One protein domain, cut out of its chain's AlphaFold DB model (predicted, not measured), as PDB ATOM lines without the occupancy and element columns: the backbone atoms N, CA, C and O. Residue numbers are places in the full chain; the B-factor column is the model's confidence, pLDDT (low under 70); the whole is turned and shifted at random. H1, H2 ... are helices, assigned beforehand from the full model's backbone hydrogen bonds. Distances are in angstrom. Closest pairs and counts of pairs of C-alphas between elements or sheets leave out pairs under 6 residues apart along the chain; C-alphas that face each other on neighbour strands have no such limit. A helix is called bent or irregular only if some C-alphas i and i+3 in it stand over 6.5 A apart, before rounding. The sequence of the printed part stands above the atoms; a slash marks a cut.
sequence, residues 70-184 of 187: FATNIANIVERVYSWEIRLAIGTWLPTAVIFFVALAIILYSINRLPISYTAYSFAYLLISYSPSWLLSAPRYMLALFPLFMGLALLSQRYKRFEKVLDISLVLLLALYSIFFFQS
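AT A GLANCE: This is residues 70 to 184 of the 187 residues of an uncharacterized protein of Psychromonas sp. Urea-02u-13 (UniProt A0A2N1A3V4). A long helix, H2, lies in the middle of a helical body: H1 and H3 fold back on different stretches of it, the short H4 packs on its middle part, and H5 crosses its last residues. From there H5 leads away to H6, which runs back past H2 with an open gap between them, so that H2, H5 and H6 make three sides of an open frame, and residues 168 to 184 stick out as a free arm. The printed part has 115 residues with six named helices, H1 to H6 in chain order, and no named strand; its class is all helix. It is compact, with a radius of gyration of the C-alphas of 15.4 A and spans of 41 by 34 by 20 A.

IN THESE COORDINATES: H1, residues 70 to 83, begins at C-alpha 70 (139.644, 138.207, 127.772) and is 19.6 A long. H2, residues 86 to 110, is 34.2 A long and begins at C-alpha 86 (155.774, 136.515, 145.310). It has a kink of 28 degrees near residue 93 and is irregular, but only just: C-alphas 91 and 94 are 7.0 A apart. H3, residues 116 to 129, is 19.7 A long, and H4, residues 138 to 142, is 6.5 A. H5, residues 146 to 158, is 19.3 A long. H6, residues 160 to 183, is 34.6 A long and ends at C-alpha 183 (161.706, 155.401, 151.559).

HOW THE PARTS SIT: H2 is the hub, touching four other helices. With residues 89 to 97 it touches H1, closest at the C-alphas of Val 81 and Ala 89, 4.6 A; this is a helical hairpin at a steep tilt of 38 degrees, opposite ways. With residues 100 to 110 it touches H3 in a second helical hairpin, at a shallow tilt of 20 degrees, opposite ways; the closest C-alphas, Ile 107 and Thr 119, are 6.0 A apart. H4 touches H2, closest at the C-alphas of Thr 96 and Ala 138, 5.4 A. H5 touches H2 at 73 degrees, only just about perpendicular; the closest C-alphas are Ser 110 and Gly 151, 5.6 A. H5 and H6 touch only at the corner, with the C-alphas of Ser 156 and Glu 163 closest at 4.5 A, at a steep tilt of 52 degrees, opposite ways. H6 is apart from H1, H2, H3 and H4. Every O i to N i+4 pair is within hydrogen-bond range in H3, H4 and H6; in H1 it is 9 of 10, in H2 18 of 21 and in H5 8 of 9.

THE WHOLE: The two C-alphas farthest apart, Ile 116 and Gln 183, are 45.5 A from each other. The printed part has no cut and no long link; the link from H3 to H4, 8 residues, is short and the others are tight. The mean pLDDT of the printed part is 94.8, and residue 184 alone is under 70.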
ATOM      1  N   PHE A  70     139.500 137.705 126.402       95.25
ATOM      2  CA  PHE A  70     139.644 138.207 127.772       95.25
ATOM      3  C   PHE A  70     139.578 137.087 128.822       95.25
ATOM      4  O   PHE A  70     140.329 137.117 129.790       95.25
ATOM      5  N   ALA A  71     138.716 136.077 128.640       96.31
ATOM      6  CA  ALA A  71     138.543 135.028 129.644       96.31
ATOM      7  C   ALA A  71     139.802 134.159 129.772       96.31
ATOM      8  O   ALA A  71     140.187 133.800 130.883       96.31
ATOM      9  N   THR A  72     140.479 133.885 128.652       96.69
ATOM     10  CA  THR A  72     141.778 133.203 128.650       96.69
ATOM     11  C   THR A  72     142.820 134.038 129.390       96.69
ATOM     12  O   THR A  72     143.554 133.508 130.218       96.69
ATOM     13  N   ASN A  73     142.845 135.356 129.172       96.38
ATOM     14  CA  ASN A  73     143.776 136.235 129.880       96.38
ATOM     15  C   ASN A  73     143.496 136.294 131.382       96.38
ATOM     16  O   ASN A  73     144.439 136.246 132.164       96.38
ATOM     17  N   ILE A  74     142.228 136.359 131.797       96.88
ATOM     18  CA  ILE A  74     141.854 136.319 133.217       96.88
ATOM     19  C   ILE A  74     142.291 135.005 133.860       96.88
ATOM     20  O   ILE A  74     142.876 135.040 134.939       96.88
ATOM     21  N   ALA A  75     142.067 133.868 133.195       97.38
ATOM     22  CA  ALA A  75     142.532 132.572 133.685       97.38
ATOM     23  C   ALA A  75     144.060 132.560 133.863       97.38
ATOM     24  O   ALA A  75     144.547 132.213 134.937       97.38
ATOM     25  N   ASN A  76     144.800 133.054 132.867       96.56
ATOM     26  CA  ASN A  76     146.257 133.166 132.933       96.56
ATOM     27  C   ASN A  76     146.713 134.115 134.053       96.56
ATOM     28  O   ASN A  76     147.667 133.818 134.761       96.56
ATOM     29  N   ILE A  77     146.052 135.261 134.243       96.81
ATOM     30  CA  ILE A  77     146.364 136.202 135.330       96.81
ATOM     31  C   ILE A  77     146.183 135.517 136.685       96.81
ATOM     32  O   ILE A  77     147.057 135.642 137.540       96.81
ATOM     33  N   VAL A  78     145.079 134.789 136.881       97.38
ATOM     34  CA  VAL A  78     144.820 134.047 138.122       97.38
ATOM     35  C   VAL A  78     145.872 132.961 138.331       97.38
ATOM     36  O   VAL A  78     146.392 132.844 139.434       97.38
ATOM     37  N   GLU A  79     146.254 132.220 137.291       97.69
ATOM     38  CA  GLU A  79     147.341 131.237 137.373       97.69
ATOM     39  C   GLU A  79     148.662 131.888 137.818       97.69
ATOM     40  O   GLU A  79     149.324 131.389 138.730       97.69
ATOM     41  N   ARG A  80     149.007 133.051 137.249       96.56
ATOM     42  CA  ARG A  80     150.220 133.812 137.596       96.56
ATOM     43  C   ARG A  80     150.247 134.282 139.050       96.56
ATOM     44  O   ARG A  80     151.332 134.481 139.584       96.56
ATOM     45  N   VAL A  81     149.100 134.428 139.720       96.88
ATOM     46  CA  VAL A  81     149.068 134.713 141.169       96.88
ATOM     47  C   VAL A  81     149.728 133.588 141.974       96.88
ATOM     48  O   VAL A  81     150.336 133.861 143.004       96.88
ATOM     49  N   TYR A  82     149.634 132.341 141.506       96.31
ATOM     50  CA  TYR A  82     150.144 131.167 142.219       96.31
ATOM     51  C   TYR A  82     151.492 130.671 141.694       96.31
ATOM     52  O   TYR A  82     152.258 130.092 142.459       96.31
ATOM     53  N   SER A  83     151.778 130.861 140.403       95.94
ATOM     54  CA  SER A  83     152.966 130.290 139.755       95.94
ATOM     55  C   SER A  83     154.169 131.234 139.673       95.94
ATOM     56  O   SER A  83     155.276 130.771 139.406       95.94
ATOM     57  N   TRP A  84     153.984 132.542 139.885       95.88
ATOM     58  CA  TRP A  84     155.062 133.531 139.768       95.88
ATOM     59  C   TRP A  84     155.697 133.895 141.109       95.88
ATOM     60  O   TRP A  84     155.161 133.626 142.182       95.88
ATOM     61  N   GLU A  85     156.850 134.565 141.035       96.38
ATOM     62  CA  GLU A  85     157.535 135.118 142.201       96.38
ATOM     63  C   GLU A  85     156.599 136.017 143.024       96.38
ATOM     64  O   GLU A  85     155.852 136.840 142.485       96.38
ATOM     65  N   ILE A  86     156.690 135.894 144.351       94.50
ATOM     66  CA  ILE A  86     155.774 136.515 145.310       94.50
ATOM     67  C   ILE A  86     155.626 138.032 145.123       94.50
ATOM     68  O   ILE A  86     154.525 138.566 145.269       94.50
ATOM     69  N   ARG A  87     156.705 138.735 144.748       92.00
ATOM     70  CA  ARG A  87     156.676 140.187 144.511       92.00
ATOM     71  C   ARG A  87     155.783 140.554 143.330       92.00
ATOM     72  O   ARG A  87     154.970 141.468 143.451       92.00
ATOM     73  N   LEU A  88     155.891 139.836 142.214       92.94
ATOM     74  CA  LEU A  88     155.066 140.067 141.024       92.94
ATOM     75  C   LEU A  88     153.641 139.545 141.219       92.94
ATOM     76  O   LEU A  88     152.683 140.205 140.810       92.94
ATOM     77  N   ALA A  89     153.489 138.408 141.900       95.06
ATOM     78  CA  ALA A  89     152.190 137.867 142.275       95.06
ATOM     79  C   ALA A  89     151.372 138.883 143.085       95.06
ATOM     80  O   ALA A  89     150.263 139.229 142.682       95.06
ATOM     81  N   ILE A  90     151.931 139.425 144.171       92.50
ATOM     82  CA  ILE A  90     151.230 140.378 145.047       92.50
ATOM     83  C   ILE A  90     151.181 141.785 144.440       92.50
ATOM     84  O   ILE A  90     150.170 142.472 144.569       92.50
ATOM     85  N   GLY A  91     152.253 142.236 143.788       89.44
ATOM     86  CA  GLY A  91     152.358 143.605 143.281       89.44
ATOM     87  C   GLY A  91     151.637 143.850 141.956       89.44
ATOM     88  O   GLY A  91     151.293 144.989 141.658       89.44
ATOM     89  N   THR A  92     151.409 142.805 141.152       93.31
ATOM     90  CA  THR A  92     150.882 142.942 139.781       93.31
ATOM     91  C   THR A  92     149.687 142.031 139.525       93.31
ATOM     92  O   THR A  92     148.596 142.518 139.212       93.31
ATOM     93  N   TRP A  93     149.862 140.713 139.659       96.75
ATOM     94  CA  TRP A  93     148.863 139.744 139.193       96.75
ATOM     95  C   TRP A  93     147.621 139.703 140.082       96.75
ATOM     96  O   TRP A  93     146.502 139.763 139.574       96.75
ATOM     97  N   LEU A  94     147.803 139.691 141.405       96.25
ATOM     98  CA  LEU A  94     146.704 139.652 142.366       96.25
ATOM     99  C   LEU A  94     145.826 140.914 142.282       96.25
ATOM    100  O   LEU A  94     144.617 140.757 142.110       96.25
ATOM    101  N   PRO A  95     146.363 142.153 142.307       94.69
ATOM    102  CA  PRO A  95     145.551 143.356 142.124       94.69
ATOM    103  C   PRO A  95     144.811 143.367 140.783       94.69
ATOM    104  O   PRO A  95     143.643 143.752 140.723       94.69
ATOM    105  N   THR A  96     145.468 142.907 139.715       96.69
ATOM    106  CA  THR A  96     144.885 142.824 138.370       96.69
ATOM    107  C   THR A  96     143.726 141.823 138.299       96.69
ATOM    108  O   THR A  96     142.707 142.122 137.669       96.69
ATOM    109  N   ALA A  97     143.829 140.677 138.978       97.31
ATOM    110  CA  ALA A  97     142.738 139.712 139.105       97.31
ATOM    111  C   ALA A  97     141.586 140.270 139.952       97.31
ATOM    112  O   ALA A  97     140.431 140.261 139.527       97.31
ATOM    113  N   VAL A  98     141.893 140.798 141.142       96.88
ATOM    114  CA  VAL A  98     140.892 141.311 142.088       96.88
ATOM    115  C   VAL A  98     140.076 142.437 141.461       96.88
ATOM    116  O   VAL A  98     138.848 142.416 141.544       96.88
ATOM    117  N   ILE A  99     140.727 143.394 140.789       96.69
ATOM    118  CA  ILE A  99     140.019 144.541 140.218       96.69
ATOM    119  C   ILE A  99     139.071 144.135 139.081       96.69
ATOM    120  O   ILE A  99     138.028 144.765 138.935       96.69
ATOM    121  N   PHE A 100     139.351 143.048 138.349       97.88
ATOM    122  CA  PHE A 100     138.424 142.514 137.346       97.88
ATOM    123  C   PHE A 100     137.104 142.082 137.989       97.88
ATOM    124  O   PHE A 100     136.032 142.530 137.584       97.88
ATOM    125  N   PHE A 101     137.178 141.233 139.020       97.94
ATOM    126  CA  PHE A 101     135.990 140.702 139.689       97.94
ATOM    127  C   PHE A 101     135.237 141.781 140.467       97.94
ATOM    128  O   PHE A 101     134.006 141.808 140.440       97.94
ATOM    129  N   VAL A 102     135.957 142.703 141.111       96.75
ATOM    130  CA  VAL A 102     135.356 143.864 141.779       96.75
ATOM    131  C   VAL A 102     134.630 144.747 140.763       96.75
ATOM    132  O   VAL A 102     133.466 145.088 140.980       96.75
ATOM    133  N   ALA A 103     135.267 145.071 139.633       97.75
ATOM    134  CA  ALA A 103     134.644 145.873 138.587       97.75
ATOM    135  C   ALA A 103     133.404 145.187 138.010       97.75
ATOM    136  O   ALA A 103     132.346 145.812 137.921       97.75
ATOM    137  N   LEU A 104     133.495 143.891 137.703       98.19
ATOM    138  CA  LEU A 104     132.364 143.103 137.226       98.19
ATOM    139  C   LEU A 104     131.201 143.114 138.229       98.19
ATOM    140  O   LEU A 104     130.065 143.380 137.842       98.19
ATOM    141  N   ALA A 105     131.471 142.898 139.519       97.88
ATOM    142  CA  ALA A 105     130.446 142.921 140.560       97.88
ATOM    143  C   ALA A 105     129.745 144.288 140.660       97.88
ATOM    144  O   ALA A 105     128.518 144.349 140.767       97.88
ATOM    145  N   ILE A 106     130.498 145.388 140.571       97.38
ATOM    146  CA  ILE A 106     129.940 146.749 140.599       97.38
ATOM    147  C   ILE A 106     129.119 147.038 139.335       97.38
ATOM    148  O   ILE A 106     128.046 147.643 139.427       97.38
ATOM    149  N   ILE A 107     129.574 146.583 138.163       97.88
ATOM    150  CA  ILE A 107     128.828 146.716 136.904       97.88
ATOM    151  C   ILE A 107     127.496 145.971 137.007       97.88
ATOM    152  O   ILE A 107     126.453 146.566 136.739       97.88
ATOM    153  N   LEU A 108     127.512 144.716 137.472       97.75
ATOM    154  CA  LEU A 108     126.305 143.910 137.680       97.75
ATOM    155  C   LEU A 108     125.358 144.556 138.700       97.75
ATOM    156  O   LEU A 108     124.154 144.657 138.458       97.75
ATOM    157  N   TYR A 109     125.895 145.081 139.805       96.69
ATOM    158  CA  TYR A 109     125.122 145.864 140.768       96.69
ATOM    159  C   TYR A 109     124.478 147.105 140.124       96.69
ATOM    160  O   TYR A 109     123.392 147.521 140.525       96.69
ATOM    161  N   SER A 110     125.090 147.683 139.097       96.81
ATOM    162  CA  SER A 110     124.629 148.927 138.480       96.81
ATOM    163  C   SER A 110     123.575 148.746 137.376       96.81
ATOM    164  O   SER A 110     122.948 149.738 137.011       96.81
ATOM    165  N   ILE A 111     123.316 147.519 136.887       95.12
ATOM    166  CA  ILE A 111     122.441 147.229 135.719       95.12
ATOM    167  C   ILE A 111     121.037 147.854 135.814       95.12
ATOM    168  O   ILE A 111     120.507 148.295 134.803       95.12
ATOM    169  N   ASN A 112     120.475 147.967 137.020       93.75
ATOM    170  CA  ASN A 112     119.150 148.564 137.258       93.75
ATOM    171  C   ASN A 112     119.206 149.861 138.083       93.75
ATOM    172  O   ASN A 112     118.200 150.285 138.649       93.75
ATOM    173  N   ARG A 113     120.397 150.445 138.238       95.81
ATOM    174  CA  ARG A 113     120.629 151.635 139.078       95.81
ATOM    175  C   ARG A 113     121.239 152.797 138.304       95.81
ATOM    176  O   ARG A 113     121.116 153.938 138.732       95.81
ATOM    177  N   LEU A 114     121.887 152.503 137.181       96.75
ATOM    178  CA  LEU A 114     122.426 153.473 136.238       96.75
ATOM    179  C   LEU A 114     121.740 153.309 134.874       96.75
ATOM    180  O   LEU A 114     121.163 152.252 134.608       96.75
ATOM    181  N   PRO A 115     121.810 154.323 133.993       97.12
ATOM    182  CA  PRO A 115     121.353 154.182 132.617       97.12
ATOM    183  C   PRO A 115     121.979 152.960 131.938       97.12
ATOM    184  O   PRO A 115     123.183 152.728 132.061       97.12
ATOM    185  N   ILE A 116     121.182 152.212 131.171       95.62
ATOM    186  CA  ILE A 116     121.638 150.992 130.482       95.62
ATOM    187  C   ILE A 116     122.842 151.244 129.561       95.62
ATOM    188  O   ILE A 116     123.708 150.390 129.406       95.62
ATOM    189  N   SER A 117     122.942 152.446 128.988       96.81
ATOM    190  CA  SER A 117     124.090 152.855 128.179       96.81
ATOM    191  C   SER A 117     125.397 152.856 128.976       96.81
ATOM    192  O   SER A 117     126.437 152.495 128.432       96.81
ATOM    193  N   TYR A 118     125.363 153.206 130.265       97.62
ATOM    194  CA  TYR A 118     126.553 153.250 131.117       97.62
ATOM    195  C   TYR A 118     127.009 151.848 131.506       97.62
ATOM    196  O   TYR A 118     128.208 151.571 131.506       97.62
ATOM    197  N   THR A 119     126.077 150.950 131.813       96.62
ATOM    198  CA  THR A 119     126.400 149.566 132.184       96.62
ATOM    199  C   THR A 119     126.859 148.768 130.966       96.62
ATOM    200  O   THR A 119     127.860 148.060 131.063       96.62
ATOM    201  N   ALA A 120     126.234 148.968 129.799       97.44
ATOM    202  CA  ALA A 120     126.690 148.396 128.532       97.44
ATOM    203  C   ALA A 120     128.095 148.893 128.145       97.44
ATOM    204  O   ALA A 120     128.971 148.082 127.842       97.44
ATOM    205  N   TYR A 121     128.337 150.209 128.226       97.62
ATOM    206  CA  TYR A 121     129.668 150.790 128.022       97.62
ATOM    207  C   TYR A 121     130.695 150.187 128.986       97.62
ATOM    208  O   TYR A 121     131.775 149.791 128.559       97.62
ATOM    209  N   SER A 122     130.346 150.058 130.267       98.06
ATOM    210  CA  SER A 122     131.256 149.517 131.280       98.06
ATOM    211  C   SER A 122     131.610 148.062 131.033       98.06
ATOM    212  O   SER A 122     132.763 147.676 131.204       98.06
ATOM    213  N   PHE A 123     130.635 147.263 130.603       97.94
ATOM    214  CA  PHE A 123     130.867 145.870 130.263       97.94
ATOM    215  C   PHE A 123     131.806 145.756 129.058       97.94
ATOM    216  O   PHE A 123     132.828 145.081 129.144       97.94
ATOM    217  N   ALA A 124     131.532 146.492 127.975       97.94
ATOM    218  CA  ALA A 124     132.406 146.519 126.801       97.94
ATOM    219  C   ALA A 124     133.827 146.997 127.150       97.94
ATOM    220  O   ALA A 124     134.807 146.369 126.751       97.94
ATOM    221  N   TYR A 125     133.941 148.064 127.945       97.94
ATOM    222  CA  TYR A 125     135.217 148.604 128.403       97.94
ATOM    223  C   TYR A 125     136.009 147.580 129.222       97.94
ATOM    224  O   TYR A 125     137.205 147.410 128.980       97.94
ATOM    225  N   LEU A 126     135.359 146.887 130.166       98.00
ATOM    226  CA  LEU A 126     135.992 145.861 130.993       98.00
ATOM    227  C   LEU A 126     136.560 144.736 130.124       98.00
ATOM    228  O   LEU A 126     137.730 144.395 130.272       98.00
ATOM    229  N   LEU A 127     135.764 144.196 129.196       97.31
ATOM    230  CA  LEU A 127     136.204 143.089 128.345       97.31
ATOM    231  C   LEU A 127     137.379 143.495 127.449       97.31
ATOM    232  O   LEU A 127     138.398 142.810 127.439       97.31
ATOM    233  N   ILE A 128     137.270 144.634 126.758       96.94
ATOM    234  CA  ILE A 128     138.319 145.121 125.847       96.94
ATOM    235  C   ILE A 128     139.605 145.447 126.615       96.94
ATOM    236  O   ILE A 128     140.696 145.100 126.167       96.94
ATOM    237  N   SER A 129     139.500 146.066 127.795       96.62
ATOM    238  CA  SER A 129     140.671 146.421 128.612       96.62
ATOM    239  C   SER A 129     141.422 145.200 129.150       96.62
ATOM    240  O   SER A 129     142.596 145.318 129.499       96.62
ATOM    241  N   TYR A 130     140.759 144.042 129.207       97.38
ATOM    242  CA  TYR A 130     141.332 142.765 129.640       97.38
ATOM    243  C   TYR A 130     141.692 141.811 128.489       97.38
ATOM    244  O   TYR A 130     142.165 140.697 128.724       97.38
ATOM    245  N   SER A 131     141.530 142.246 127.241       96.94
ATOM    246  CA  SER A 131     141.974 141.508 126.057       96.94
ATOM    247  C   SER A 131     143.485 141.540 125.752       96.94
ATOM    248  O   SER A 131     143.916 140.667 125.006       96.94
ATOM    249  N   PRO A 132     144.331 142.444 126.290       95.12
ATOM    250  CA  PRO A 132     145.783 142.323 126.115       95.12
ATOM    251  C   PRO A 132     146.370 141.093 126.833       95.12
ATOM    252  O   PRO A 132     146.145 140.908 128.031       95.12
ATOM    253  N   SER A 133     147.162 140.278 126.130       93.94
ATOM    254  CA  SER A 133     147.775 139.048 126.671       93.94
ATOM    255  C   SER A 133     148.836 139.302 127.754       93.94
ATOM    256  O   SER A 133     149.097 138.434 128.598       93.94
ATOM    257  N   TRP A 134     149.439 140.494 127.766       92.50
ATOM    258  CA  TRP A 134     150.439 140.918 128.747       92.50
ATOM    259  C   TRP A 134     149.978 142.132 129.564       92.50
ATOM    260  O   TRP A 134     150.539 143.228 129.522       92.50
ATOM    261  N   LEU A 135     148.901 141.936 130.321       93.31
ATOM    262  CA  LEU A 135     148.226 142.996 131.063       93.31
ATOM    263  C   LEU A 135     148.857 143.264 132.443       93.31
ATOM    264  O   LEU A 135     148.407 142.737 133.457       93.31
ATOM    265  N   LEU A 136     149.878 144.123 132.488       90.50
ATOM    266  CA  LEU A 136     150.563 144.503 133.738       90.50
ATOM    267  C   LEU A 136     149.835 145.592 134.544       90.50
ATOM    268  O   LEU A 136     150.021 145.709 135.750       90.50
ATOM    269  N   SER A 137     149.027 146.427 133.885       90.69
ATOM    270  CA  SER A 137     148.482 147.658 134.477       90.69
ATOM    271  C   SER A 137     146.954 147.737 134.434       90.69
ATOM    272  O   SER A 137     146.411 148.831 134.263       90.69
ATOM    273  N   ALA A 138     146.239 146.615 134.551       93.06
ATOM    274  CA  ALA A 138     144.772 146.625 134.486       93.06
ATOM    275  C   ALA A 138     144.097 147.589 135.482       93.06
ATOM    276  O   ALA A 138     143.165 148.286 135.068       93.06
ATOM    277  N   PRO A 139     144.567 147.717 136.747       92.50
ATOM    278  CA  PRO A 139     143.979 148.666 137.692       92.50
ATOM    279  C   PRO A 139     143.954 150.102 137.158       92.50
ATOM    280  O   PRO A 139     142.965 150.807 137.336       92.50
ATOM    281  N   ARG A 140     144.990 150.515 136.413       93.50
ATOM    282  CA  ARG A 140     145.057 151.845 135.790       93.50
ATOM    283  C   ARG A 140     143.960 152.051 134.747       93.50
ATOM    284  O   ARG A 140     143.427 153.148 134.646       93.50
ATOM    285  N   TYR A 141     143.613 151.021 133.979       94.69
ATOM    286  CA  TYR A 141     142.535 151.116 132.992       94.69
ATOM    287  C   TYR A 141     141.175 151.238 133.678       94.69
ATOM    288  O   TYR A 141     140.352 152.056 133.281       94.69
ATOM    289  N   MET A 142     140.963 150.519 134.783       96.44
ATOM    290  CA  MET A 142     139.716 150.629 135.548       96.44
ATOM    291  C   MET A 142     139.514 152.023 136.159       96.44
ATOM    292  O   MET A 142     138.372 152.449 136.317       96.44
ATOM    293  N   LEU A 143     140.587 152.782 136.413       94.75
ATOM    294  CA  LEU A 143     140.480 154.177 136.857       94.75
ATOM    295  C   LEU A 143     139.892 155.124 135.799       94.75
ATOM    296  O   LEU A 143     139.371 156.176 136.155       94.75
ATOM    297  N   ALA A 144     139.950 154.776 134.512       95.19
ATOM    298  CA  ALA A 144     139.327 155.563 133.447       95.19
ATOM    299  C   ALA A 144     137.854 155.178 133.204       95.19
ATOM    300  O   ALA A 144     137.136 155.866 132.472       95.19
ATOM    301  N   LEU A 145     137.368 154.101 133.833       96.88
ATOM    302  CA  LEU A 145     135.991 153.646 133.698       96.88
ATOM    303  C   LEU A 145     135.059 154.441 134.625       96.88
ATOM    304  O   LEU A 145     134.666 153.978 135.692       96.88
ATOM    305  N   PHE A 146     134.670 155.648 134.209       95.75
ATOM    306  CA  PHE A 146     133.894 156.562 135.058       95.75
ATOM    307  C   PHE A 146     132.613 155.969 135.703       95.75
ATOM    308  O   PHE A 146     132.353 156.290 136.868       95.75
ATOM    309  N   PRO A 147     131.804 155.097 135.047       97.31
ATOM    310  CA  PRO A 147     130.596 154.565 135.676       97.31
ATOM    311  C   PRO A 147     130.898 153.614 136.833       97.31
ATOM    312  O   PRO A 147     130.035 153.410 137.686       97.31
ATOM    313  N   LEU A 148     132.114 153.064 136.903       96.69
ATOM    314  CA  LEU A 148     132.540 152.240 138.026       96.69
ATOM    315  C   LEU A 148     132.468 153.034 139.338       96.69
ATOM    316  O   LEU A 148     131.948 152.538 140.336       96.69
ATOM    317  N   PHE A 149     132.892 154.302 139.318       96.12
ATOM    318  CA  PHE A 149     132.810 155.191 140.479       96.12
ATOM    319  C   PHE A 149     131.374 155.594 140.813       96.12
ATOM    320  O   PHE A 149     131.035 155.726 141.986       96.12
ATOM    321  N   MET A 150     130.506 155.735 139.807       97.50
ATOM    322  CA  MET A 150     129.074 155.959 140.040       97.50
ATOM    323  C   MET A 150     128.446 154.758 140.761       97.50
ATOM    324  O   MET A 150     127.713 154.932 141.734       97.50
ATOM    325  N   GLY A 151     128.778 153.536 140.333       96.62
ATOM    326  CA  GLY A 151     128.342 152.304 140.992       96.62
ATOM    327  C   GLY A 151     128.859 152.183 142.429       96.62
ATOM    328  O   GLY A 151     128.086 151.853 143.331       96.62
ATOM    329  N   LEU A 152     130.133 152.518 142.663       95.31
ATOM    330  CA  LEU A 152     130.718 152.588 144.009       95.31
ATOM    331  C   LEU A 152     129.999 153.610 144.893       95.31
ATOM    332  O   LEU A 152     129.647 153.283 146.024       95.31
ATOM    333  N   ALA A 153     129.717 154.808 144.381       95.44
ATOM    334  CA  ALA A 153     128.998 155.838 145.126       95.44
ATOM    335  C   ALA A 153     127.593 155.366 145.539       95.44
ATOM    336  O   ALA A 153     127.201 155.530 146.695       95.44
ATOM    337  N   LEU A 154     126.860 154.709 144.634       95.75
ATOM    338  CA  LEU A 154     125.552 154.115 144.938       95.75
ATOM    339  C   LEU A 154     125.641 153.009 146.000       95.75
ATOM    340  O   LEU A 154     124.728 152.848 146.815       95.75
ATOM    341  N   LEU A 155     126.719 152.222 145.993       95.00
ATOM    342  CA  LEU A 155     126.952 151.180 146.991       95.00
ATOM    343  C   LEU A 155     127.276 151.787 148.366       95.00
ATOM    344  O   LEU A 155     126.672 151.388 149.364       95.00
ATOM    345  N   SER A 156     128.149 152.794 148.409       94.81
ATOM    346  CA  SER A 156     128.518 153.536 149.620       94.81
ATOM    347  C   SER A 156     127.328 154.258 150.250       94.81
ATOM    348  O   SER A 156     127.106 154.154 151.455       94.81
ATOM    349  N   GLN A 157     126.485 154.905 149.439       93.56
ATOM    350  CA  GLN A 157     125.265 155.556 149.926       93.56
ATOM    351  C   GLN A 157     124.302 154.567 150.588       93.56
ATOM    352  O   GLN A 157     123.698 154.892 151.612       93.56
ATOM    353  N   ARG A 158     124.183 153.353 150.034       94.00
ATOM    354  CA  ARG A 158     123.316 152.301 150.575       94.00
ATOM    355  C   ARG A 158     123.889 151.655 151.835       94.00
ATOM    356  O   ARG A 158     123.136 151.345 152.756       94.00
ATOM    357  N   TYR A 159     125.202 151.439 151.883       94.19
ATOM    358  CA  TYR A 159     125.873 150.724 152.965       94.19
ATOM    359  C   TYR A 159     126.926 151.612 153.635       94.19
ATOM    360  O   TYR A 159     128.116 151.521 153.357       94.19
ATOM    361  N   LYS A 160     126.505 152.411 154.620       92.25
ATOM    362  CA  LYS A 160     127.392 153.350 155.338       92.25
ATOM    363  C   LYS A 160     128.599 152.714 156.030       92.25
ATOM    364  O   LYS A 160     129.609 153.375 156.241       92.25
ATOM    365  N   ARG A 161     128.525 151.426 156.387       94.12
ATOM    366  CA  ARG A 161     129.696 150.681 156.882       94.12
ATOM    367  C   ARG A 161     130.716 150.420 155.772       94.12
ATOM    368  O   ARG A 161     131.904 150.548 156.028       94.12
ATOM    369  N   PHE A 162     130.254 150.084 154.567       92.62
ATOM    370  CA  PHE A 162     131.117 149.883 153.404       92.62
ATOM    371  C   PHE A 162     131.840 151.179 153.028       92.62
ATOM    372  O   PHE A 162     133.049 151.141 152.852       92.62
ATOM    373  N   GLU A 163     131.130 152.312 153.016       93.88
ATOM    374  CA  GLU A 163     131.717 153.646 152.799       93.88
ATOM    375  C   GLU A 163     132.900 153.900 153.748       93.88
ATOM    376  O   GLU A 163     134.020 154.106 153.297       93.88
ATOM    377  N   LYS A 164     132.689 153.739 155.062       94.44
ATOM    378  CA  LYS A 164     133.753 153.923 156.064       94.44
ATOM    379  C   LYS A 164     134.949 152.995 155.845       94.44
ATOM    380  O   LYS A 164     136.089 153.425 155.979       94.44
ATOM    381  N   VAL A 165     134.699 151.717 155.555       95.19
ATOM    382  CA  VAL A 165     135.770 150.735 155.322       95.19
ATOM    383  C   VAL A 165     136.562 151.087 154.067       95.19
ATOM    384  O   VAL A 165     137.789 151.002 154.091       95.19
ATOM    385  N   LEU A 166     135.878 151.495 152.998       93.38
ATOM    386  CA  LEU A 166     136.493 151.917 151.745       93.38
ATOM    387  C   LEU A 166     137.377 153.149 151.962       93.38
ATOM    388  O   LEU A 166     138.548 153.107 151.598       93.38
ATOM    389  N   ASP A 167     136.859 154.190 152.614       94.06
ATOM    390  CA  ASP A 167     137.602 155.429 152.868       94.06
ATOM    391  C   ASP A 167     138.855 155.177 153.713       94.06
ATOM    392  O   ASP A 167     139.953 155.593 153.341       94.06
ATOM    393  N   ILE A 168     138.719 154.429 154.816       96.38
ATOM    394  CA  ILE A 168     139.858 154.067 155.674       96.38
ATOM    395  C   ILE A 168     140.890 153.273 154.869       96.38
ATOM    396  O   ILE A 168     142.085 153.548 154.954       96.38
ATOM    397  N   SER A 169     140.438 152.314 154.059       93.88
ATOM    398  CA  SER A 169     141.321 151.482 153.242       93.88
ATOM    399  C   SER A 169     142.071 152.310 152.193       93.88
ATOM    400  O   SER A 169     143.277 152.134 152.035       93.88
ATOM    401  N   LEU A 170     141.401 153.247 151.514       93.12
ATOM    402  CA  LEU A 170     142.028 154.144 150.539       93.12
ATOM    403  C   LEU A 170     143.064 155.068 151.191       93.12
ATOM    404  O   LEU A 170     144.158 155.223 150.651       93.12
ATOM    405  N   VAL A 171     142.758 155.630 152.364       96.12
ATOM    406  CA  VAL A 171     143.700 156.475 153.117       96.12
ATOM    407  C   VAL A 171     144.926 155.674 153.553       96.12
ATOM    408  O   VAL A 171     146.052 156.138 153.370       96.12
ATOM    409  N   LEU A 172     144.735 154.461 154.081       95.50
ATOM    410  CA  LEU A 172     145.842 153.595 154.494       95.50
ATOM    411  C   LEU A 172     146.717 153.182 153.308       95.50
ATOM    412  O   LEU A 172     147.941 153.244 153.407       95.50
ATOM    413  N   LEU A 173     146.112 152.806 152.179       91.06
ATOM    414  CA  LEU A 173     146.845 152.454 150.961       91.06
ATOM    415  C   LEU A 173     147.616 153.652 150.393       91.06
ATOM    416  O   LEU A 173     148.762 153.488 149.980       91.06
ATOM    417  N   LEU A 174     147.032 154.853 150.414       93.31
ATOM    418  CA  LEU A 174     147.709 156.075 149.978       93.31
ATOM    419  C   LEU A 174     148.882 156.439 150.899       93.31
ATOM    420  O   LEU A 174     149.951 156.814 150.414       93.31
ATOM    421  N   ALA A 175     148.703 156.311 152.216       93.50
ATOM    422  CA  ALA A 175     149.768 156.536 153.187       93.50
ATOM    423  C   ALA A 175     150.909 155.529 152.994       93.50
ATOM    424  O   ALA A 175     152.069 155.925 152.919       93.50
ATOM    425  N   LEU A 176     150.576 154.246 152.832       90.12
ATOM    426  CA  LEU A 176     151.545 153.183 152.575       90.12
ATOM    427  C   LEU A 176     152.314 153.424 151.270       90.12
ATOM    428  O   LEU A 176     153.542 153.353 151.261       90.12
ATOM    429  N   TYR A 177     151.604 153.762 150.190       87.56
ATOM    430  CA  TYR A 177     152.214 154.144 148.917       87.56
ATOM    431  C   TYR A 177     153.173 155.325 149.090       87.56
ATOM    432  O   TYR A 177     154.307 155.254 148.628       87.56
ATOM    433  N   SER A 178     152.751 156.375 149.798       90.69
ATOM    434  CA  SER A 178     153.577 157.563 150.035       90.69
ATOM    435  C   SER A 178     154.837 157.219 150.834       90.69
ATOM    436  O   SER A 178     155.930 157.630 150.459       90.69
ATOM    437  N   ILE A 179     154.715 156.416 151.897       90.25
ATOM    438  CA  ILE A 179     155.860 155.962 152.699       90.25
ATOM    439  C   ILE A 179     156.846 155.190 151.826       90.25
ATOM    440  O   ILE A 179     158.030 155.520 151.826       90.25
ATOM    441  N   PHE A 180     156.374 154.207 151.054       85.44
ATOM    442  CA  PHE A 180     157.258 153.454 150.167       85.44
ATOM    443  C   PHE A 180     157.899 154.347 149.111       85.44
ATOM    444  O   PHE A 180     159.099 154.226 148.889       85.44
ATOM    445  N   PHE A 181     157.144 155.274 148.522       85.75
ATOM    446  CA  PHE A 181     157.649 156.224 147.533       85.75
ATOM    447  C   PHE A 181     158.761 157.128 148.088       85.75
ATOM    448  O   PHE A 181     159.699 157.435 147.365       85.75
ATOM    449  N   PHE A 182     158.695 157.529 149.363       87.50
ATOM    450  CA  PHE A 182     159.745 158.342 149.993       87.50
ATOM    451  C   PHE A 182     160.911 157.519 150.564       87.50
ATOM    452  O   PHE A 182     162.039 158.004 150.592       87.50
ATOM    453  N   GLN A 183     160.661 156.294 151.036       83.69
ATOM    454  CA  GLN A 183     161.706 155.401 151.559       83.69
ATOM    455  C   GLN A 183     162.559 154.793 150.449       83.69
ATOM    456  O   GLN A 183     163.751 154.554 150.643       83.69
ATOM    457  N   SER A 184     161.961 154.548 149.286       66.94
ATOM    458  CA  SER A 184     162.718 154.245 148.083       66.94
ATOM    459  C   SER A 184     163.163 155.563 147.452       66.94
ATOM    460  O   SER A 184     162.388 156.234 146.782       66.94
TER     461      SER A 184